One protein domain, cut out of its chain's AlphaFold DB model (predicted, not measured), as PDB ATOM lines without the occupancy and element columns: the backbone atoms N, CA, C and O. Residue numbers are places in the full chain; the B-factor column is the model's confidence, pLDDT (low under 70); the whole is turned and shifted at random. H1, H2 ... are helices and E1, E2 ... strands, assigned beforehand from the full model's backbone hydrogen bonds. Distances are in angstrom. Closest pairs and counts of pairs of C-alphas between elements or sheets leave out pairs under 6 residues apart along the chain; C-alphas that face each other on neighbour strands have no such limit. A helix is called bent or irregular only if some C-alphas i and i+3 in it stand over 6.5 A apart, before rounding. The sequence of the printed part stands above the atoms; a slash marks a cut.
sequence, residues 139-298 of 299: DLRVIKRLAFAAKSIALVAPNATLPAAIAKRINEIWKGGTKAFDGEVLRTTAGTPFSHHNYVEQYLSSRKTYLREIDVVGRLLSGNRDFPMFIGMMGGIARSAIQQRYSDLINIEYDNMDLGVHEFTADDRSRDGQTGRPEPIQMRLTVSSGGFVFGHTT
ATOM      1  N   ASP A 139      36.250  -7.646   1.314       91.06
ATOM      2  CA  ASP A 139      35.604  -7.540   2.627       91.06
ATOM      3  C   ASP A 139      34.082  -7.557   2.480       91.06
ATOM      4  O   ASP A 139      33.376  -8.251   3.217       91.06
ATOM      5  N   LEU A 140      33.570  -6.842   1.477       87.56
ATOM      6  CA  LEU A 140      32.148  -6.825   1.190       87.56
ATOM      7  C   LEU A 140      31.635  -8.202   0.748       87.56
ATOM      8  O   LEU A 140      30.603  -8.635   1.258       87.56
ATOM      9  N   ARG A 141      32.335  -8.917  -0.144       92.50
ATOM     10  CA  ARG A 141      31.938 -10.275  -0.563       92.50
ATOM     11  C   ARG A 141      31.844 -11.218   0.638       92.50
ATOM     12  O   ARG A 141      30.843 -11.915   0.794       92.50
ATOM     13  N   VAL A 142      32.820 -11.173   1.549       94.81
ATOM     14  CA  VAL A 142      32.782 -11.944   2.805       94.81
ATOM     15  C   VAL A 142      31.563 -11.578   3.652       94.81
ATOM     16  O   VAL A 142      30.827 -12.467   4.084       94.81
ATOM     17  N   ILE A 143      31.303 -10.283   3.857       92.69
ATOM     18  CA  ILE A 143      30.131  -9.801   4.601       92.69
ATOM     19  C   ILE A 143      28.830 -10.362   4.013       92.69
ATOM     20  O   ILE A 143      27.960 -10.803   4.766       92.69
ATOM     21  N   LYS A 144      28.689 -10.366   2.682       90.06
ATOM     22  CA  LYS A 144      27.489 -10.870   1.997       90.06
ATOM     23  C   LYS A 144      27.302 -12.368   2.208       90.06
ATOM     24  O   LYS A 144      26.227 -12.778   2.644       90.06
ATOM     25  N   ARG A 145      28.359 -13.163   2.030       95.19
ATOM     26  CA  ARG A 145      28.323 -14.617   2.259       95.19
ATOM     27  C   ARG A 145      27.994 -14.975   3.704       95.19
ATOM     28  O   ARG A 145      27.162 -15.846   3.954       95.19
ATOM     29  N   LEU A 146      28.570 -14.253   4.664       96.44
ATOM     30  CA  LEU A 146      28.219 -14.398   6.076       96.44
ATOM     31  C   LEU A 146      26.750 -14.032   6.334       96.44
ATOM     32  O   LEU A 146      26.044 -14.763   7.028       96.44
ATOM     33  N   ALA A 147      26.260 -12.933   5.756       94.19
ATOM     34  CA  ALA A 147      24.869 -12.519   5.916       94.19
ATOM     35  C   ALA A 147      23.895 -13.549   5.323       94.19
ATOM     36  O   ALA A 147      22.867 -13.845   5.937       94.19
ATOM     37  N   PHE A 148      24.225 -14.125   4.165       94.44
ATOM     38  CA  PHE A 148      23.461 -15.206   3.549       94.44
ATOM     39  C   PHE A 148      23.424 -16.455   4.436       94.44
ATOM     40  O   PHE A 148      22.343 -16.995   4.688       94.44
ATOM     41  N   ALA A 149      24.570 -16.874   4.983       95.81
ATOM     42  CA  ALA A 149      24.635 -17.989   5.924       95.81
ATOM     43  C   ALA A 149      23.755 -17.733   7.158       95.81
ATOM     44  O   ALA A 149      22.933 -18.574   7.518       95.81
ATOM     45  N   ALA A 150      23.860 -16.546   7.768       95.38
ATOM     46  CA  ALA A 150      23.059 -16.173   8.933       95.38
ATOM     47  C   ALA A 150      21.550 -16.204   8.641       95.38
ATOM     48  O   ALA A 150      20.789 -16.742   9.445       95.38
ATOM     49  N   LYS A 151      21.121 -15.676   7.486       93.69
ATOM     50  CA  LYS A 151      19.717 -15.713   7.042       93.69
ATOM     51  C   LYS A 151      19.229 -17.145   6.821       93.69
ATOM     52  O   LYS A 151      18.163 -17.496   7.318       93.69
ATOM     53  N   SER A 152      20.019 -17.972   6.139       93.88
ATOM     54  CA  SER A 152      19.689 -19.379   5.867       93.88
ATOM     55  C   SER A 152      19.542 -20.177   7.164       93.88
ATOM     56  O   SER A 152      18.535 -20.853   7.378       93.88
ATOM     57  N   ILE A 153      20.489 -20.011   8.093       94.75
ATOM     58  CA  ILE A 153      20.450 -20.656   9.408       94.75
ATOM     59  C   ILE A 153      19.253 -20.159  10.220       94.75
ATOM     60  O   ILE A 153      18.560 -20.978  10.814       94.75
ATOM     61  N   ALA A 154      18.971 -18.854  10.248       92.88
ATOM     62  CA  ALA A 154      17.821 -18.310  10.973       92.88
ATOM     63  C   ALA A 154      16.483 -18.802  10.394       92.88
ATOM     64  O   ALA A 154      15.528 -19.018  11.137       92.88
ATOM     65  N   LEU A 155      16.412 -19.025   9.080       90.56
ATOM     66  CA  LEU A 155      15.218 -19.548   8.426       90.56
ATOM     67  C   LEU A 155      14.980 -21.035   8.749       90.56
ATOM     68  O   LEU A 155      13.833 -21.438   8.952       90.56
ATOM     69  N   VAL A 156      16.041 -21.843   8.844       90.38
ATOM     70  CA  VAL A 156      15.968 -23.275   9.200       90.38
ATOM     71  C   VAL A 156      15.842 -23.491  10.716       90.38
ATOM     72  O   VAL A 156      15.082 -24.343  11.183       90.38
ATOM     73  N   ALA A 157      16.560 -22.699  11.506       90.44
ATOM     74  CA  ALA A 157      16.655 -22.788  12.957       90.44
ATOM     75  C   ALA A 157      16.559 -21.388  13.604       90.44
ATOM     76  O   ALA A 157      17.571 -20.841  14.044       90.44
ATOM     77  N   PRO A 158      15.341 -20.828  13.752       87.06
ATOM     78  CA  PRO A 158      15.133 -19.461  14.259       87.06
ATOM     79  C   PRO A 158      15.717 -19.182  15.648       87.06
ATOM     80  O   PRO A 158      16.073 -18.052  15.956       87.06
ATOM     81  N   ASN A 159      15.840 -20.220  16.478       88.12
ATOM     82  CA  ASN A 159      16.368 -20.121  17.841       88.12
ATOM     83  C   ASN A 159      17.877 -20.425  17.927       88.12
ATOM     84  O   ASN A 159      18.416 -20.540  19.028       88.12
ATOM     85  N   ALA A 160      18.563 -20.625  16.797       90.25
ATOM     86  CA  ALA A 160      20.003 -20.843  16.793       90.25
ATOM     87  C   ALA A 160      20.741 -19.563  17.216       90.25
ATOM     88  O   ALA A 160      20.377 -18.454  16.834       90.25
ATOM     89  N   THR A 161      21.828 -19.715  17.969       93.00
ATOM     90  CA  THR A 161      22.672 -18.586  18.402       93.00
ATOM     91  C   THR A 161      23.705 -18.173  17.351       93.00
ATOM     92  O   THR A 161      24.235 -17.063  17.404       93.00
ATOM     93  N   LEU A 162      23.984 -19.049  16.379       94.94
ATOM     94  CA  LEU A 162      24.980 -18.829  15.331       94.94
ATOM     95  C   LEU A 162      24.692 -17.589  14.457       94.94
ATOM     96  O   LEU A 162      25.621 -16.804  14.270       94.94
ATOM     97  N   PRO A 163      23.454 -17.314  13.995       95.50
ATOM     98  CA  PRO A 163      23.150 -16.088  13.250       95.50
ATOM     99  C   PRO A 163      23.543 -14.801  13.988       95.50
ATOM    100  O   PRO A 163      24.095 -13.887  13.378       95.50
ATOM    101  N   ALA A 164      23.326 -14.736  15.306       92.94
ATOM    102  CA  ALA A 164      23.694 -13.571  16.110       92.94
ATOM    103  C   ALA A 164      25.219 -13.400  16.216       92.94
ATOM    104  O   ALA A 164      25.729 -12.282  16.127       92.94
ATOM    105  N   ALA A 165      25.960 -14.505  16.356       95.62
ATOM    106  CA  ALA A 165      27.421 -14.482  16.339       95.62
ATOM    107  C   ALA A 165      27.971 -14.028  14.977       95.62
ATOM    108  O   ALA A 165      28.871 -13.190  14.927       95.62
ATOM    109  N   ILE A 166      27.383 -14.509  13.875       96.62
ATOM    110  CA  ILE A 166      27.746 -14.079  12.519       96.62
ATOM    111  C   ILE A 166      27.464 -12.581  12.335       96.62
ATOM    112  O   ILE A 166      28.317 -11.857  11.828       96.62
ATOM    113  N   ALA A 167      26.311 -12.083  12.790       93.31
ATOM    114  CA  ALA A 167      25.972 -10.662  12.707       93.31
ATOM    115  C   ALA A 167      26.973  -9.775  13.467       93.31
ATOM    116  O   ALA A 167      27.367  -8.715  12.976       93.31
ATOM    117  N   LYS A 168      27.436 -10.219  14.644       93.31
ATOM    118  CA  LYS A 168      28.509  -9.535  15.376       93.31
ATOM    119  C   LYS A 168      29.800  -9.487  14.551       93.31
ATOM    120  O   LYS A 168      30.362  -8.406  14.396       93.31
ATOM    121  N   ARG A 169      30.219 -10.617  13.973       95.06
ATOM    122  CA  ARG A 169      31.420 -10.709  13.126       95.06
ATOM    123  C   ARG A 169      31.324  -9.826  11.880       95.06
ATOM    124  O   ARG A 169      32.276  -9.128  11.561       95.06
ATOM    125  N   ILE A 170      30.161  -9.759  11.233       94.00
ATOM    126  CA  ILE A 170      29.905  -8.827  10.123       94.00
ATOM    127  C   ILE A 170      30.160  -7.376  10.552       94.00
ATOM    128  O   ILE A 170      30.826  -6.635   9.834       94.00
ATOM    129  N   ASN A 171      29.678  -6.965  11.729       89.88
ATOM    130  CA  ASN A 171      29.907  -5.610  12.241       89.88
ATOM    131  C   ASN A 171      31.384  -5.331  12.561       89.88
ATOM    132  O   ASN A 171      31.828  -4.190  12.442       89.88
ATOM    133  N   GLU A 172      32.136  -6.344  12.989       93.19
ATOM    134  CA  GLU A 172      33.581  -6.245  13.219       93.19
ATOM    135  C   GLU A 172      34.334  -6.065  11.890       93.19
ATOM    136  O   GLU A 172      35.149  -5.149  11.769       93.19
ATOM    137  N   ILE A 173      33.990  -6.857  10.867       92.56
ATOM    138  CA  ILE A 173      34.570  -6.758   9.518       92.56
ATOM    139  C   ILE A 173      34.245  -5.405   8.876       92.56
ATOM    140  O   ILE A 173      35.130  -4.775   8.310       92.56
ATOM    141  N   TRP A 174      33.015  -4.902   9.020       84.69
ATOM    142  CA  TRP A 174      32.644  -3.569   8.524       84.69
ATOM    143  C   TRP A 174      33.535  -2.446   9.068       84.69
ATOM    144  O   TRP A 174      33.710  -1.433   8.396       84.69
ATOM    145  N   LYS A 175      34.068  -2.600  10.287       87.56
ATOM    146  CA  LYS A 175      34.895  -1.584  10.953       87.56
ATOM    147  C   LYS A 175      36.391  -1.775  10.719       87.56
ATOM    148  O   LYS A 175      37.112  -0.786  10.671       87.56
ATOM    149  N   GLY A 176      36.853  -3.025  10.658       88.12
ATOM    150  CA  GLY A 176      38.280  -3.367  10.687       88.12
ATOM    151  C   GLY A 176      38.790  -4.176   9.493       88.12
ATOM    152  O   GLY A 176      39.979  -4.482   9.446       88.12
ATOM    153  N   GLY A 177      37.919  -4.529   8.547       90.50
ATOM    154  CA  GLY A 177      38.226  -5.434   7.442       90.50
ATOM    155  C   GLY A 177      38.313  -6.903   7.868       90.50
ATOM    156  O   GLY A 177      38.140  -7.261   9.036       90.50
ATOM    157  N   THR A 178      38.566  -7.785   6.904       93.50
ATOM    158  CA  THR A 178      38.561  -9.244   7.125       93.50
ATOM    159  C   THR A 178      39.841  -9.790   7.756       93.50
ATOM    160  O   THR A 178      39.783 -10.764   8.500       93.50
ATOM    161  N   LYS A 179      41.000  -9.165   7.520       92.81
ATOM    162  CA  LYS A 179      42.326  -9.738   7.845       92.81
ATOM    163  C   LYS A 179      42.490 -10.237   9.284       92.81
ATOM    164  O   LYS A 179      43.135 -11.255   9.492       92.81
ATOM    165  N   ALA A 180      41.925  -9.537  10.267       91.56
ATOM    166  CA  ALA A 180      42.060  -9.898  11.683       91.56
ATOM    167  C   ALA A 180      41.314 -11.190  12.069       91.56
ATOM    168  O   ALA A 180      41.525 -11.724  13.153       91.56
ATOM    169  N   PHE A 181      40.428 -11.661  11.197       93.69
ATOM    170  CA  PHE A 181      39.432 -12.683  11.486       93.69
ATOM    171  C   PHE A 181      39.553 -13.914  10.587       93.69
ATOM    172  O   PHE A 181      38.845 -14.894  10.811       93.69
ATOM    173  N   ASP A 182      40.408 -13.863   9.564       95.44
ATOM    174  CA  ASP A 182      40.568 -14.954   8.607       95.44
ATOM    175  C   ASP A 182      41.175 -16.188   9.286       95.44
ATOM    176  O   ASP A 182      42.227 -16.125   9.924       95.44
ATOM    177  N   GLY A 183      40.464 -17.311   9.194       93.00
ATOM    178  CA  GLY A 183      40.779 -18.558   9.888       93.00
ATOM    179  C   GLY A 183      40.492 -18.549  11.394       93.00
ATOM    180  O   GLY A 183      40.733 -19.559  12.063       93.00
ATOM    181  N   GLU A 184      39.964 -17.457  11.955       94.06
ATOM    182  CA  GLU A 184      39.588 -17.402  13.364       94.06
ATOM    183  C   GLU A 184      38.185 -17.984  13.567       94.06
ATOM    184  O   GLU A 184      37.178 -17.334  13.287       94.06
ATOM    185  N   VAL A 185      38.120 -19.202  14.113       94.88
ATOM    186  CA  VAL A 185      36.853 -19.895  14.394       94.88
ATOM    187  C   VAL A 185      35.883 -18.991  15.155       94.88
ATOM    188  O   VAL A 185      36.202 -18.449  16.216       94.88
ATOM    189  N   LEU A 186      34.663 -18.894  14.631       95.00
ATOM    190  CA  LEU A 186      33.609 -18.081  15.206       95.00
ATOM    191  C   LEU A 186      33.256 -18.565  16.618       95.00
ATOM    192  O   LEU A 186      33.167 -19.764  16.903       95.00
ATOM    193  N   ARG A 187      33.010 -17.607  17.510       92.50
ATOM    194  CA  ARG A 187      32.705 -17.852  18.922       92.50
ATOM    195  C   ARG A 187      31.273 -17.462  19.252       92.50
ATOM    196  O   ARG A 187      30.706 -16.547  18.659       92.50
ATOM    197  N   THR A 188      30.693 -18.147  20.230       87.75
ATOM    198  CA  THR A 188      29.429 -17.762  20.853       87.75
ATOM    199  C   THR A 188      29.562 -16.391  21.517       87.75
ATOM    200  O   THR A 188      30.662 -15.884  21.752       87.75
ATOM    201  N   THR A 189      28.434 -15.796  21.900       78.56
ATOM    202  CA  THR A 189      28.422 -14.556  22.692       78.56
ATOM    203  C   THR A 189      29.139 -14.697  24.039       78.56
ATOM    204  O   THR A 189      29.649 -13.705  24.550       78.56
ATOM    205  N   ALA A 190      29.239 -15.918  24.576       83.81
ATOM    206  CA  ALA A 190      29.990 -16.245  25.787       83.81
ATOM    207  C   ALA A 190      31.494 -16.508  25.539       83.81
ATOM    208  O   ALA A 190      32.225 -16.810  26.477       83.81
ATOM    209  N   GLY A 191      31.974 -16.420  24.291       85.12
ATOM    210  CA  GLY A 191      33.388 -16.587  23.926       85.12
ATOM    211  C   GLY A 191      33.825 -18.025  23.618       85.12
ATOM    212  O   GLY A 191      34.962 -18.248  23.185       85.12
ATOM    213  N   THR A 192      32.938 -19.008  23.779       90.19
ATOM    214  CA  THR A 192      33.210 -20.416  23.447       90.19
ATOM    215  C   THR A 192      33.239 -20.611  21.927       90.19
ATOM    216  O   THR A 192      32.322 -20.140  21.258       90.19
ATOM    217  N   PRO A 193      34.237 -21.295  21.343       92.31
ATOM    218  CA  PRO A 193      34.249 -21.566  19.906       92.31
ATOM    219  C   PRO A 193      33.098 -22.499  19.507       92.31
ATOM    220  O   PRO A 193      32.790 -23.457  20.215       92.31
ATOM    221  N   PHE A 194      32.472 -22.233  18.361       93.69
ATOM    222  CA  PHE A 194      31.534 -23.180  17.759       93.69
ATOM    223  C   PHE A 194      32.291 -24.390  17.188       93.69
ATOM    224  O   PHE A 194      33.383 -24.263  16.630       93.69
ATOM    225  N   SER A 195      31.694 -25.578  17.282       90.25
ATOM    226  CA  SER A 195      32.287 -26.805  16.739       90.25
ATOM    227  C   SER A 195      31.978 -26.966  15.249       90.25
ATOM    228  O   SER A 195      30.974 -27.566  14.889       90.25
ATOM    229  N   HIS A 196      32.827 -26.443  14.361       84.81
ATOM    230  CA  HIS A 196      32.565 -26.492  12.912       84.81
ATOM    231  C   HIS A 196      32.458 -27.911  12.325       84.81
ATOM    232  O   HIS A 196      31.665 -28.111  11.413       84.81
ATOM    233  N   HIS A 197      33.201 -28.895  12.846       86.81
ATOM    234  CA  HIS A 197      33.241 -30.255  12.284       86.81
ATOM    235  C   HIS A 197      31.930 -31.029  12.422       86.81
ATOM    236  O   HIS A 197      31.650 -31.894  11.603       86.81
ATOM    237  N   ASN A 198      31.161 -30.758  13.477       88.06
ATOM    238  CA  ASN A 198      29.948 -31.508  13.793       88.06
ATOM    239  C   ASN A 198      28.751 -30.598  14.111       88.06
ATOM    240  O   ASN A 198      27.751 -31.060  14.669       88.06
ATOM    241  N   TYR A 199      28.855 -29.296  13.797       92.50
ATOM    242  CA  TYR A 199      27.813 -28.320  14.113       92.50
ATOM    243  C   TYR A 199      26.473 -28.748  13.524       92.50
ATOM    244  O   TYR A 199      25.452 -28.706  14.209       92.50
ATOM    245  N   VAL A 200      26.483 -29.178  12.262       92.50
ATOM    246  CA  VAL A 200      25.273 -29.562  11.536       92.50
ATOM    247  C   VAL A 200      24.661 -30.809  12.169       92.50
ATOM    248  O   VAL A 200      23.487 -30.838  12.529       92.50
ATOM    249  N   GLU A 201      25.495 -31.812  12.388       91.31
ATOM    250  CA  GLU A 201      25.152 -33.152  12.833       91.31
ATOM    251  C   GLU A 201      24.635 -33.177  14.270       91.31
ATOM    252  O   GLU A 201      23.724 -33.944  14.564       91.31
ATOM    253  N   GLN A 202      25.222 -32.378  15.164       87.19
ATOM    254  CA  GLN A 202      24.923 -32.423  16.599       87.19
ATOM    255  C   GLN A 202      24.018 -31.285  17.066       87.19
ATOM    256  O   GLN A 202      23.232 -31.473  17.994       87.19
ATOM    257  N   TYR A 203      24.114 -30.107  16.444       89.69
ATOM    258  CA  TYR A 203      23.468 -28.900  16.956       89.69
ATOM    259  C   TYR A 203      22.396 -28.374  16.006       89.69
ATOM    260  O   TYR A 203      21.241 -28.239  16.412       89.69
ATOM    261  N   LEU A 204      22.741 -28.102  14.744       90.31
ATOM    262  CA  LEU A 204      21.806 -27.501  13.794       90.31
ATOM    263  C   LEU A 204      20.678 -28.462  13.428       90.31
ATOM    264  O   LEU A 204      19.538 -28.029  13.361       90.31
ATOM    265  N   SER A 205      20.963 -29.751  13.246       89.50
ATOM    266  CA  SER A 205      19.953 -30.769  12.926       89.50
ATOM    267  C   SER A 205      19.046 -31.125  14.108       89.50
ATOM    268  O   SER A 205      18.054 -31.830  13.936       89.50
ATOM    269  N   SER A 206      19.330 -30.629  15.319       86.56
ATOM    270  CA  SER A 206      18.533 -30.947  16.502       86.56
ATOM    271  C   SER A 206      17.082 -30.502  16.309       86.56
ATOM    272  O   SER A 206      16.779 -29.304  16.258       86.56
ATOM    273  N   ARG A 207      16.160 -31.470  16.212       83.75
ATOM    274  CA  ARG A 207      14.734 -31.251  15.887       83.75
ATOM    275  C   ARG A 207      14.523 -30.625  14.501       83.75
ATOM    276  O   ARG A 207      13.709 -29.707  14.366       83.75
ATOM    277  N   LYS A 208      15.334 -31.013  13.524       89.31
ATOM    278  CA  LYS A 208      15.232 -30.664  12.103       89.31
ATOM    279  C   LYS A 208      15.503 -31.913  11.273       89.31
ATOM    280  O   LYS A 208      16.057 -32.889  11.774       89.31
ATOM    281  N   THR A 209      15.122 -31.869  10.008       89.69
ATOM    282  CA  THR A 209      15.427 -32.943   9.069       89.69
ATOM    283  C   THR A 209      16.862 -32.769   8.594       89.69
ATOM    284  O   THR A 209      17.245 -31.672   8.184       89.69
ATOM    285  N   TYR A 210      17.654 -33.837   8.665       92.44
ATOM    286  CA  TYR A 210      19.016 -33.853   8.147       92.44
ATOM    287  C   TYR A 210      19.217 -35.042   7.212       92.44
ATOM    288  O   TYR A 210      19.281 -36.192   7.649       92.44
ATOM    289  N   LEU A 211      19.314 -34.738   5.921       92.25
ATOM    290  CA  LEU A 211      19.583 -35.684   4.850       92.25
ATOM    291  C   LEU A 211      21.100 -35.818   4.719       92.25
ATOM    292  O   LEU A 211      21.747 -35.063   3.994       92.25
ATOM    293  N   ARG A 212      21.670 -36.750   5.491       91.50
ATOM    294  CA  ARG A 212      23.125 -36.939   5.635       91.50
ATOM    295  C   ARG A 212      23.833 -37.200   4.311       91.50
ATOM    296  O   ARG A 212      24.926 -36.689   4.111       91.50
ATOM    297  N   GLU A 213      23.212 -37.976   3.430       91.06
ATOM    298  CA  GLU A 213      23.807 -38.416   2.161       91.06
ATOM    299  C   GLU A 213      24.104 -37.253   1.213       91.06
ATOM    300  O   GLU A 213      25.093 -37.284   0.487       91.06
ATOM    301  N   ILE A 214      23.278 -36.208   1.269       92.12
ATOM    302  CA  ILE A 214      23.399 -35.007   0.433       92.12
ATOM    303  C   ILE A 214      23.782 -33.762   1.245       92.12
ATOM    304  O   ILE A 214      23.778 -32.655   0.723       92.12
ATOM    305  N   ASP A 215      24.100 -33.936   2.530       94.12
ATOM    306  CA  ASP A 215      24.441 -32.876   3.481       94.12
ATOM    307  C   ASP A 215      23.427 -31.715   3.540       94.12
ATOM    308  O   ASP A 215      23.800 -30.544   3.612       94.12
ATOM    309  N   VAL A 216      22.127 -32.025   3.538       95.31
ATOM    310  CA  VAL A 216      21.058 -31.012   3.592       95.31
ATOM    311  C   VAL A 216      20.379 -31.010   4.950       95.31
ATOM    312  O   VAL A 216      19.819 -32.018   5.376       95.31
ATOM    313  N   VAL A 217      20.355 -29.851   5.610       94.88
ATOM    314  CA  VAL A 217      19.619 -29.631   6.864       94.88
ATOM    315  C   VAL A 217      18.485 -28.638   6.650       94.88
ATOM    316  O   VAL A 217      18.665 -27.591   6.031       94.88
ATOM    317  N   GLY A 218      17.299 -28.949   7.164       93.62
ATOM    318  CA  GLY A 218      16.120 -28.134   6.914       93.62
ATOM    319  C   GLY A 218      14.920 -28.509   7.763       93.62
ATOM    320  O   GLY A 218      15.003 -29.289   8.713       93.62
ATOM    321  N   ARG A 219      13.776 -27.934   7.420       89.31
ATOM    322  CA  ARG A 219      12.502 -28.234   8.063       89.31
ATOM    323  C   ARG A 219      11.396 -28.341   7.029       89.31
ATOM    324  O   ARG A 219      11.345 -27.568   6.073       89.31
ATOM    325  N   LEU A 220      10.489 -29.274   7.284       86.81
ATOM    326  CA  LEU A 220       9.211 -29.335   6.603       86.81
ATOM    327  C   LEU A 220       8.294 -28.242   7.172       86.81
ATOM    328  O   LEU A 220       8.124 -28.121   8.386       86.81
ATOM    329  N   LEU A 221       7.734 -27.423   6.294       82.06
ATOM    330  CA  LEU A 221       6.701 -26.444   6.587       82.06
ATOM    331  C   LEU A 221       5.363 -27.015   6.130       82.06
ATOM    332  O   LEU A 221       5.138 -27.232   4.942       82.06
ATOM    333  N   SER A 222       4.461 -27.210   7.081       67.88
ATOM    334  CA  SER A 222       3.100 -27.684   6.827       67.88
ATOM    335  C   SER A 222       2.133 -26.565   7.211       67.88
ATOM    336  O   SER A 222       1.479 -26.625   8.246       67.88
ATOM    337  N   GLY A 223       2.140 -25.477   6.433       55.78
ATOM    338  CA  GLY A 223       1.307 -24.294   6.694       55.78
ATOM    339  C   GLY A 223      -0.175 -24.528   6.390       55.78
ATOM    340  O   GLY A 223      -1.032 -24.147   7.177       55.78
ATOM    341  N   ASN A 224      -0.469 -25.194   5.272       51.91
ATOM    342  CA  ASN A 224      -1.808 -25.629   4.882       51.91
ATOM    343  C   ASN A 224      -1.701 -27.078   4.383       51.91
ATOM    344  O   ASN A 224      -0.708 -27.418   3.737       51.91
ATOM    345  N   ARG A 225      -2.666 -27.936   4.734       53.88
ATOM    346  CA  ARG A 225      -2.550 -29.408   4.632       53.88
ATOM    347  C   ARG A 225      -2.241 -29.937   3.223       53.88
ATOM    348  O   ARG A 225      -1.703 -31.032   3.116       53.88
ATOM    349  N   ASP A 226      -2.513 -29.147   2.189       62.81
ATOM    350  CA  ASP A 226      -2.464 -29.585   0.791       62.81
ATOM    351  C   ASP A 226      -1.112 -29.331   0.097       62.81
ATOM    352  O   ASP A 226      -0.846 -29.906  -0.953       62.81
ATOM    353  N   PHE A 227      -0.238 -28.495   0.674       68.81
ATOM    354  CA  PHE A 227       1.034 -28.107   0.045       68.81
ATOM    355  C   PHE A 227       2.183 -28.070   1.060       68.81
ATOM    356  O   PHE A 227       2.616 -26.989   1.478       68.81
ATOM    357  N   PRO A 228       2.684 -29.238   1.506       80.81
ATOM    358  CA  PRO A 228       3.886 -29.273   2.322       80.81
ATOM    359  C   PRO A 228       5.079 -28.755   1.506       80.81
ATOM    360  O   PRO A 228       5.255 -29.101   0.339       80.81
ATOM    361  N   MET A 229       5.907 -27.918   2.130       86.94
ATOM    362  CA  MET A 229       7.127 -27.369   1.530       86.94
ATOM    363  C   MET A 229       8.330 -27.710   2.396       86.94
ATOM    364  O   MET A 229       8.247 -27.652   3.619       86.94
ATOM    365  N   PHE A 230       9.467 -28.009   1.783       90.62
ATOM    366  CA  PHE A 230      10.726 -28.154   2.505       90.62
ATOM    367  C   PHE A 230      11.585 -26.915   2.276       90.62
ATOM    368  O   PHE A 230      11.747 -26.460   1.145       90.62
ATOM    369  N   ILE A 231      12.138 -26.374   3.357       92.50
ATOM    370  CA  ILE A 231      13.158 -25.328   3.296       92.50
ATOM    371  C   ILE A 231      14.394 -25.795   4.049       92.50
ATOM    372  O   ILE A 231      14.317 -26.236   5.199       92.50
ATOM    373  N   GLY A 232      15.545 -25.684   3.405       94.75
ATOM    374  CA  GLY A 232      16.801 -26.164   3.942       94.75
ATOM    375  C   GLY A 232      17.996 -25.404   3.406       94.75
ATOM    376  O   GLY A 232      17.880 -24.405   2.701       94.75
ATOM    377  N   MET A 233      19.167 -25.891   3.775       96.12
ATOM    378  CA  MET A 233      20.445 -25.381   3.313       96.12
ATOM    379  C   MET A 233      21.476 -26.504   3.297       96.12
ATOM    380  O   MET A 233      21.387 -27.453   4.086       96.12
ATOM    381  N   MET A 234      22.480 -26.356   2.442       96.25
ATOM    382  CA  MET A 234      23.668 -27.200   2.465       96.25
ATOM    383  C   MET A 234      24.424 -26.994   3.787       96.25
ATOM    384  O   MET A 234      24.691 -25.861   4.205       96.25
ATOM    385  N   GLY A 235      24.798 -28.087   4.454       94.88
ATOM    386  CA  GLY A 235      25.490 -28.069   5.744       94.88
ATOM    387  C   GLY A 235      26.837 -27.347   5.682       94.88
ATOM    388  O   GLY A 235      27.209 -26.632   6.619       94.88
ATOM    389  N   GLY A 236      27.526 -27.453   4.539       94.88
ATOM    390  CA  GLY A 236      28.775 -26.748   4.244       94.88
ATOM    391  C   GLY A 236      28.724 -25.240   4.512       94.88
ATOM    392  O   GLY A 236      29.674 -24.702   5.076       94.88
ATOM    393  N   ILE A 237      27.600 -24.571   4.238       95.19
ATOM    394  CA  ILE A 237      27.439 -23.129   4.488       95.19
ATOM    395  C   ILE A 237      27.629 -22.805   5.976       95.19
ATOM    396  O   ILE A 237      28.359 -21.876   6.326       95.19
ATOM    397  N   ALA A 238      26.995 -23.575   6.867       95.75
ATOM    398  CA  ALA A 238      27.103 -23.353   8.305       95.75
ATOM    399  C   ALA A 238      28.521 -23.655   8.809       95.75
ATOM    400  O   ALA A 238      29.063 -22.886   9.604       95.75
ATOM    401  N   ARG A 239      29.145 -24.740   8.326       96.31
ATOM    402  CA  ARG A 239      30.514 -25.109   8.724       96.31
ATOM    403  C   ARG A 239      31.531 -24.052   8.283       96.31
ATOM    404  O   ARG A 239      32.317 -23.604   9.116       96.31
ATOM    405  N   SER A 240      31.464 -23.584   7.039       95.62
ATOM    406  CA  SER A 240      32.353 -22.539   6.515       95.62
ATOM    407  C   SER A 240      32.148 -21.196   7.214       95.62
ATOM    408  O   SER A 240      33.120 -20.526   7.567       95.62
ATOM    409  N   ALA A 241      30.896 -20.827   7.509       96.44
ATOM    410  CA  ALA A 241      30.594 -19.635   8.298       96.44
ATOM    411  C   ALA A 241      31.128 -19.729   9.736       96.44
ATOM    412  O   ALA A 241      31.430 -18.705  10.334       96.44
ATOM    413  N   ILE A 242      31.282 -20.920  10.315       96.94
ATOM    414  CA  ILE A 242      31.945 -21.070  11.618       96.94
ATOM    415  C   ILE A 242      33.465 -21.019  11.467       96.94
ATOM    416  O   ILE A 242      34.143 -20.419  12.295       96.94
ATOM    417  N   GLN A 243      34.005 -21.668  10.439       96.00
ATOM    418  CA  GLN A 243      35.443 -21.815  10.256       96.00
ATOM    419  C   GLN A 243      36.141 -20.499   9.892       96.00
ATOM    420  O   GLN A 243      37.317 -20.345  10.206       96.00
ATOM    421  N   GLN A 244      35.421 -19.562   9.261       95.38
ATOM    422  CA  GLN A 244      35.899 -18.210   8.938       95.38
ATOM    423  C   GLN A 244      37.178 -18.191   8.078       95.38
ATOM    424  O   GLN A 244      37.876 -17.187   8.041       95.38
ATOM    425  N   ARG A 245      37.481 -19.278   7.351       95.75
ATOM    426  CA  ARG A 245      38.473 -19.258   6.266       95.75
ATOM    427  C   ARG A 245      37.828 -18.596   5.061       95.75
ATOM    428  O   ARG A 245      36.999 -19.205   4.383       95.75
ATOM    429  N   TYR A 246      38.138 -17.327   4.833       94.69
ATOM    430  CA  TYR A 246      37.369 -16.523   3.889       94.69
ATOM    431  C   TYR A 246      37.582 -16.931   2.442       94.69
ATOM    432  O   TYR A 246      36.634 -16.834   1.667       94.69
ATOM    433  N   SER A 247      38.756 -17.462   2.092       92.44
ATOM    434  CA  SER A 247      38.986 -18.099   0.791       92.44
ATOM    435  C   SER A 247      37.976 -19.209   0.509       92.44
ATOM    436  O   SER A 247      37.468 -19.311  -0.599       92.44
ATOM    437  N   ASP A 248      37.659 -20.022   1.513       92.12
ATOM    438  CA  ASP A 248      36.734 -21.140   1.357       92.12
ATOM    439  C   ASP A 248      35.304 -20.605   1.270       92.12
ATOM    440  O   ASP A 248      34.541 -21.009   0.403       92.12
ATOM    441  N   LEU A 249      34.964 -19.642   2.135       93.12
ATOM    442  CA  LEU A 249      33.633 -19.046   2.213       93.12
ATOM    443  C   LEU A 249      33.212 -18.335   0.917       93.12
ATOM    444  O   LEU A 249      32.071 -18.487   0.485       93.12
ATOM    445  N   ILE A 250      34.099 -17.540   0.310       91.88
ATOM    446  CA  ILE A 250      33.767 -16.768  -0.902       91.88
ATOM    447  C   ILE A 250      33.663 -17.641  -2.155       91.88
ATOM    448  O   ILE A 250      33.008 -17.235  -3.115       91.88
ATOM    449  N   ASN A 251      34.288 -18.820  -2.125       90.81
ATOM    450  CA  ASN A 251      34.307 -19.791  -3.217       90.81
ATOM    451  C   ASN A 251      33.230 -20.875  -3.068       90.81
ATOM    452  O   ASN A 251      33.206 -21.812  -3.859       90.81
ATOM    453  N   ILE A 252      32.340 -20.770  -2.073       90.62
ATOM    454  CA  ILE A 252      31.177 -21.655  -1.992       90.62
ATOM    455  C   ILE A 252      30.272 -21.362  -3.181       90.62
ATOM    456  O   ILE A 252      29.689 -20.281  -3.293       90.62
ATOM    457  N   GLU A 253      30.133 -22.360  -4.032       91.06
ATOM    458  CA  GLU A 253      29.202 -22.388  -5.138       91.06
ATOM    459  C   GLU A 253      28.672 -23.814  -5.241       91.06
ATOM    460  O   GLU A 253      29.410 -24.787  -5.078       91.06
ATOM    461  N   TYR A 254      27.373 -23.917  -5.458       89.38
ATOM    462  CA  TYR A 254      26.708 -25.161  -5.778       89.38
ATOM    463  C   TYR A 254      26.193 -25.041  -7.203       89.38
ATOM    464  O   TYR A 254      25.683 -23.995  -7.607       89.38
ATOM    465  N   ASP A 255      26.299 -26.116  -7.969       82.38
ATOM    466  CA  ASP A 255      25.570 -26.176  -9.224       82.38
ATOM    467  C   ASP A 255      24.072 -26.128  -8.891       82.38
ATOM    468  O   ASP A 255      23.633 -26.770  -7.932       82.38
ATOM    469  N   ASN A 256      23.286 -25.354  -9.648       73.25
ATOM    470  CA  ASN A 256      21.827 -25.354  -9.522       73.25
ATOM    471  C   ASN A 256      21.313 -26.756  -9.888       73.25
ATOM    472  O   ASN A 256      21.029 -27.042 -11.052       73.25
ATOM    473  N   MET A 257      21.265 -27.642  -8.898       81.19
ATOM    474  CA  MET A 257      21.036 -29.068  -9.079       81.19
ATOM    475  C   MET A 257      19.649 -29.459  -8.596       81.19
ATOM    476  O   MET A 257      19.153 -28.993  -7.568       81.19
ATOM    477  N   ASP A 258      19.058 -30.384  -9.340       88.44
ATOM    478  CA  ASP A 258      18.028 -31.261  -8.817       88.44
ATOM    479  C   ASP A 258      18.709 -32.302  -7.926       88.44
ATOM    480  O   ASP A 258      19.524 -33.100  -8.389       88.44
ATOM    481  N   LEU A 259      18.408 -32.260  -6.632       90.56
ATOM    482  CA  LEU A 259      18.920 -33.208  -5.648       90.56
ATOM    483  C   LEU A 259      18.095 -34.504  -5.633       90.56
ATOM    484  O   LEU A 259      18.376 -35.397  -4.835       90.56
ATOM    485  N   GLY A 260      17.090 -34.622  -6.503       90.50
ATOM    486  CA  GLY A 260      16.234 -35.788  -6.635       90.50
ATOM    487  C   GLY A 260      15.033 -35.761  -5.696       90.50
ATOM    488  O   GLY A 260      14.721 -34.758  -5.049       90.50
ATOM    489  N   VAL A 261      14.330 -36.893  -5.655       91.00
ATOM    490  CA  VAL A 261      13.154 -37.093  -4.804       91.00
ATOM    491  C   VAL A 261      13.587 -37.750  -3.501       91.00
ATOM    492  O   VAL A 261      14.277 -38.767  -3.518       91.00
ATOM    493  N   HIS A 262      13.166 -37.163  -2.384       90.50
ATOM    494  CA  HIS A 262      13.466 -37.635  -1.037       90.50
ATOM    495  C   HIS A 262      12.179 -37.847  -0.256       90.50
ATOM    496  O   HIS A 262      11.223 -37.076  -0.383       90.50
ATOM    497  N   GLU A 263      12.181 -38.881   0.578       86.31
ATOM    498  CA  GLU A 263      11.067 -39.190   1.460       86.31
ATOM    499  C   GLU A 263      11.191 -38.418   2.777       86.31
ATOM    500  O   GLU A 263      12.217 -38.459   3.458       86.31
ATOM    501  N   PHE A 264      10.116 -37.737   3.157       81.25
ATOM    502  CA  PHE A 264       9.999 -37.017   4.414       81.25
ATOM    503  C   PHE A 264       8.899 -37.635   5.263       81.25
ATOM    504  O   PHE A 264       7.758 -37.769   4.829       81.25
ATOM    505  N   THR A 265       9.211 -37.940   6.516       70.44
ATOM    506  CA  THR A 265       8.193 -38.262   7.515       70.44
ATOM    507  C   THR A 265       7.843 -36.976   8.255       70.44
ATOM    508  O   THR A 265       8.718 -36.353   8.859       70.44
ATOM    509  N   ALA A 266       6.581 -36.541   8.191       61.97
ATOM    510  CA  ALA A 266       6.130 -35.401   8.982       61.97
ATOM    511  C   ALA A 266       6.301 -35.728  10.474       61.97
ATOM    512  O   ALA A 266       5.687 -36.661  10.988       61.97
ATOM    513  N   ASP A 267       7.175 -34.986  11.154       55.03
ATOM    514  CA  ASP A 267       7.454 -35.200  12.571       55.03
ATOM    515  C   ASP A 267       6.226 -34.761  13.396       55.03
ATOM    516  O   ASP A 267       5.671 -33.680  13.184       55.03
ATOM    517  N   ASP A 268       5.796 -35.615  14.325       41.84
ATOM    518  CA  ASP A 268       4.442 -35.729  14.907       41.84
ATOM    519  C   ASP A 268       4.005 -34.576  15.849       41.84
ATOM    520  O   ASP A 268       3.249 -34.764  16.799       41.84
ATOM    521  N   ARG A 269       4.499 -33.347  15.655       42.97
ATOM    522  CA  ARG A 269       4.328 -32.239  16.621       42.97
ATOM    523  C   ARG A 269       3.204 -31.254  16.305       42.97
ATOM    524  O   ARG A 269       3.115 -30.222  16.965       42.97
ATOM    525  N   SER A 270       2.335 -31.570  15.349       39.59
ATOM    526  CA  SER A 270       1.069 -30.849  15.131       39.59
ATOM    527  C   SER A 270      -0.172 -31.740  15.229       39.59
ATOM    528  O   SER A 270      -1.281 -31.268  14.973       39.59
ATOM    529  N   ARG A 271      -0.026 -33.017  15.608       45.34
ATOM    530  CA  ARG A 271      -1.181 -33.889  15.818       45.34
ATOM    531  C   ARG A 271      -1.736 -33.689  17.222       45.34
ATOM    532  O   ARG A 271      -1.259 -34.274  18.190       45.34
ATOM    533  N   ASP A 272      -2.793 -32.887  17.299       40.34
ATOM    534  CA  ASP A 272      -3.801 -32.987  18.351       40.34
ATOM    535  C   ASP A 272      -4.283 -34.444  18.441       40.34
ATOM    536  O   ASP A 272      -5.137 -34.888  17.677       40.34
ATOM    537  N   GLY A 273      -3.679 -35.213  19.348       41.91
ATOM    538  CA  GLY A 273      -4.249 -36.421  19.946       41.91
ATOM    539  C   GLY A 273      -4.625 -37.595  19.031       41.91
ATOM    540  O   GLY A 273      -5.241 -38.532  19.532       41.91
ATOM    541  N   GLN A 274      -4.284 -37.601  17.737       43.00
ATOM    542  CA  GLN A 274      -4.590 -38.723  16.841       43.00
ATOM    543  C   GLN A 274      -3.349 -39.553  16.503       43.00
ATOM    544  O   GLN A 274      -2.458 -39.133  15.770       43.00
ATOM    545  N   THR A 275      -3.343 -40.776  17.027       42.47
ATOM    546  CA  THR A 275      -2.329 -41.834  16.921       42.47
ATOM    547  C   THR A 275      -2.284 -42.510  15.540       42.47
ATOM    548  O   THR A 275      -2.313 -43.735  15.428       42.47
ATOM    549  N   GLY A 276      -2.218 -41.732  14.459       49.16
ATOM    550  CA  GLY A 276      -1.889 -42.260  13.130       49.16
ATOM    551  C   GLY A 276      -0.373 -42.362  12.942       49.16
ATOM    552  O   GLY A 276       0.368 -41.550  13.486       49.16
ATOM    553  N   ARG A 277       0.128 -43.294  12.122       52.25
ATOM    554  CA  ARG A 277       1.495 -43.157  11.584       52.25
ATOM    555  C   ARG A 277       1.519 -41.957  10.619       52.25
ATOM    556  O   ARG A 277       0.512 -41.729   9.944       52.25
ATOM    557  N   PRO A 278       2.566 -41.120  10.591       61.09
ATOM    558  CA  PRO A 278       2.686 -40.095   9.560       61.09
ATOM    559  C   PRO A 278       2.848 -40.782   8.202       61.09
ATOM    560  O   PRO A 278       3.646 -41.713   8.084       61.09
ATOM    561  N   GLU A 279       2.082 -40.361   7.196       68.69
ATOM    562  CA  GLU A 279       2.320 -40.829   5.831       68.69
ATOM    563  C   GLU A 279       3.612 -40.192   5.297       68.69
ATOM    564  O   GLU A 279       3.855 -39.005   5.550       68.69
ATOM    565  N   PRO A 280       4.462 -40.965   4.604       78.69
ATOM    566  CA  PRO A 280       5.642 -40.423   3.954       78.69
ATOM    567  C   PRO A 280       5.242 -39.463   2.828       78.69
ATOM    568  O   PRO A 280       4.371 -39.762   2.015       78.69
ATOM    569  N   ILE A 281       5.906 -38.311   2.769       83.44
ATOM    570  CA  ILE A 281       5.732 -37.301   1.727       83.44
ATOM    571  C   ILE A 281       6.966 -37.345   0.833       83.44
ATOM    572  O   ILE A 281       8.083 -37.126   1.296       83.44
ATOM    573  N   GLN A 282       6.761 -37.602  -0.454       88.12
ATOM    574  CA  GLN A 282       7.818 -37.532  -1.458       88.12
ATOM    575  C   GLN A 282       7.971 -36.083  -1.923       88.12
ATOM    576  O   GLN A 282       7.000 -35.444  -2.339       88.12
ATOM    577  N   MET A 283       9.187 -35.546  -1.841       89.56
ATOM    578  CA  MET A 283       9.473 -34.182  -2.284       89.56
ATOM    579  C   MET A 283      10.692 -34.156  -3.187       89.56
ATOM    580  O   MET A 283      11.728 -34.731  -2.856       89.56
ATOM    581  N   ARG A 284      10.587 -33.442  -4.309       92.38
ATOM    582  CA  ARG A 284      11.736 -33.136  -5.159       92.38
ATOM    583  C   ARG A 284      12.465 -31.929  -4.589       92.38
ATOM    584  O   ARG A 284      11.839 -30.899  -4.334       92.38
ATOM    585  N   LEU A 285      13.768 -32.070  -4.382       94.19
ATOM    586  CA  LEU A 285      14.618 -31.040  -3.799       94.19
ATOM    587  C   LEU A 285      15.468 -30.366  -4.874       94.19
ATOM    588  O   LEU A 285      16.058 -31.037  -5.712       94.19
ATOM    589  N   THR A 286      15.585 -29.045  -4.814       94.25
ATOM    590  CA  THR A 286      16.487 -28.259  -5.661       94.25
ATOM    591  C   THR A 286      17.356 -27.349  -4.808       94.25
ATOM    592  O   THR A 286      16.937 -26.896  -3.739       94.25
ATOM    593  N   VAL A 287      18.576 -27.082  -5.271       94.00
ATOM    594  CA  VAL A 287      19.543 -26.218  -4.583       94.00
ATOM    595  C   VAL A 287      19.854 -24.974  -5.417       94.00
ATOM    596  O   VAL A 287      20.000 -25.065  -6.633       94.00
ATOM    597  N   SER A 288      19.911 -23.807  -4.769       91.88
ATOM    598  CA  SER A 288      20.400 -22.562  -5.377       91.88
ATOM    599  C   SER A 288      21.927 -22.529  -5.409       91.88
ATOM    600  O   SER A 288      22.583 -23.254  -4.661       91.88
ATOM    601  N   SER A 289      22.517 -21.634  -6.202       89.62
ATOM    602  CA  SER A 289      23.976 -21.560  -6.332       89.62
ATOM    603  C   SER A 289      24.719 -21.178  -5.047       89.62
ATOM    604  O   SER A 289      25.875 -21.547  -4.858       89.62
ATOM    605  N   GLY A 290      24.058 -20.498  -4.113       89.25
ATOM    606  CA  GLY A 290      24.542 -20.212  -2.764       89.25
ATOM    607  C   GLY A 290      24.284 -21.338  -1.762       89.25
ATOM    608  O   GLY A 290      24.778 -21.269  -0.638       89.25
ATOM    609  N   GLY A 291      23.544 -22.377  -2.158       93.19
ATOM    610  CA  GLY A 291      23.290 -23.590  -1.381       93.19
ATOM    611  C   GLY A 291      22.038 -23.541  -0.503       93.19
ATOM    612  O   GLY A 291      21.949 -24.271   0.488       93.19
ATOM    613  N   PHE A 292      21.070 -22.686  -0.836       94.19
ATOM    614  CA  PHE A 292      19.739 -22.762  -0.238       94.19
ATOM    615  C   PHE A 292      18.944 -23.893  -0.896       94.19
ATOM    616  O   PHE A 292      18.983 -24.034  -2.114       94.19
ATOM    617  N   VAL A 293      18.212 -24.689  -0.117       94.75
ATOM    618  CA  VAL A 293      17.469 -25.851  -0.627       94.75
ATOM    619  C   VAL A 293      15.970 -25.628  -0.498       94.75
ATOM    620  O   VAL A 293      15.467 -25.331   0.588       94.75
ATOM    621  N   PHE A 294      15.251 -25.827  -1.597       93.00
ATOM    622  CA  PHE A 294      13.794 -25.825  -1.639       93.00
ATOM    623  C   PHE A 294      13.286 -27.210  -2.018       93.00
ATOM    624  O   PHE A 294      13.828 -27.855  -2.911       93.00
ATOM    625  N   GLY A 295      12.222 -27.663  -1.363       91.06
ATOM    626  CA  GLY A 295      11.516 -28.875  -1.750       91.06
ATOM    627  C   GLY A 295      10.036 -28.630  -1.960       91.06
ATOM    628  O   GLY A 295       9.396 -27.919  -1.181       91.06
ATOM    629  N   HIS A 296       9.503 -29.267  -2.994       85.38
ATOM    630  CA  HIS A 296       8.087 -29.258  -3.341       85.38
ATOM    631  C   HIS A 296       7.603 -30.688  -3.588       85.38
ATOM    632  O   HIS A 296       8.392 -31.577  -3.919       85.38
ATOM    633  N   THR A 297       6.308 -30.919  -3.398       83.88
ATOM    634  CA  THR A 297       5.694 -32.217  -3.673       83.88
ATOM    635  C   THR A 297       5.758 -32.542  -5.159       83.88
ATOM    636  O   THR A 297       5.565 -31.680  -6.018       83.88
ATOM    637  N   THR A 298       6.026 -33.806  -5.465       70.31
ATOM    638  CA  THR A 298       5.811 -34.340  -6.809       70.31
ATOM    639  C   THR A 298       4.323 -34.651  -6.945       70.31
ATOM    640  O   THR A 298       3.814 -35.462  -6.171       70.31
TER     641      THR A 298
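AT A GLANCE: This is residues 139 to 298 of the 299 residues of an uncharacterized protein of Burkholderia cenocepacia (UniProt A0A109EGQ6). A six-strand antiparallel sheet, curled like part of a barrel and folded back on itself, makes one end of an elongated domain, and a cluster of helices makes the other. There H1 and H2 form a helical hairpin, H4 and H5 pack on H1, and the small helix H3 sits between H4 and the strands E1 and E2. The printed part has 160 residues with five named helices and six named strands, in the order H1 H2 H3 E1 E2 E3 H4 H5 E4 E5 E6; its class is mixed, helices and strands. The sheet's order is E1 E2 E3 E6 E5 E4. The whole is compact, with a radius of gyration of the C-alphas of 17.0 A and spans of 55 by 34 by 25 A.

HOW THE PARTS SIT: The strongly twisted sheet holds E1, residues 209 to 211, E2, 216 to 221, E3, 229 to 234, E6, 292 to 297, E5, 280 to 287, and E4, 258 to 265. E1 E2 E3 and E4 E5 E6 are meanders, each strand the antiparallel neighbour of the one before. It is a folded sheet, bent back into two leaves: E1 E2 E3 face E5 E4, with E6 as the hinge. Within hydrogen-bond range are N 211 and O 216 for E1 and E2, 2.8 A, N 219 and O 231 for E2 and E3, 2.8 A, N 232 and O 293 for E3 and E6, 2.8 A, N 286 and O 294 for E6 and E5, 2.9 A, and N 264 and O 281 for E5 and E4, 2.8 A. H1, residues 139 to 156, only grazes the sheet with residues 148 to 156. H2, residues 162 to 176, touches H1 at a shallow tilt of 14 degrees, opposite ways; their closest C-alphas, of Ala 150 and Pro 163, are 4.3 A apart. H4, residues 235 to 243, touches H1 at a steep tilt of 51 degrees, with the closest C-alphas, of Ala 149 and Ile 237, 6.0 A apart. H5, residues 246 to 250, touches H1, the closest C-alphas being Val 142 and Ile 250, 6.2 A. H3, residues 199 to 204, touches H4 about perpendicular at 79 degrees, closest at the C-alphas of Val 200 and Gly 235, 6.0 A. Every O i to N i+4 pair is within hydrogen-bond range in H1, H2, H4 and H5, and 1 of 2 in H3.

IN THESE COORDINATES: H1 begins with C-alpha 139 at (35.604, -7.540, 2.627) and is 26.0 A long; H2 is 20.9 A. E5 is 21.6 A and E4 20.3 A, and E4 bends by 51 degrees at residue 261. E6 ends with C-alpha 297 at (5.694, -32.217, -3.673).

THE WHOLE: The two C-alphas farthest apart, of Gly 176 and Thr 275, are 56.3 A apart. The printed part has no cut. The links H2 to H3 and E4 to E5 are long. The pLDDT is under 70 at residues 222 to 227 and 266 to 279.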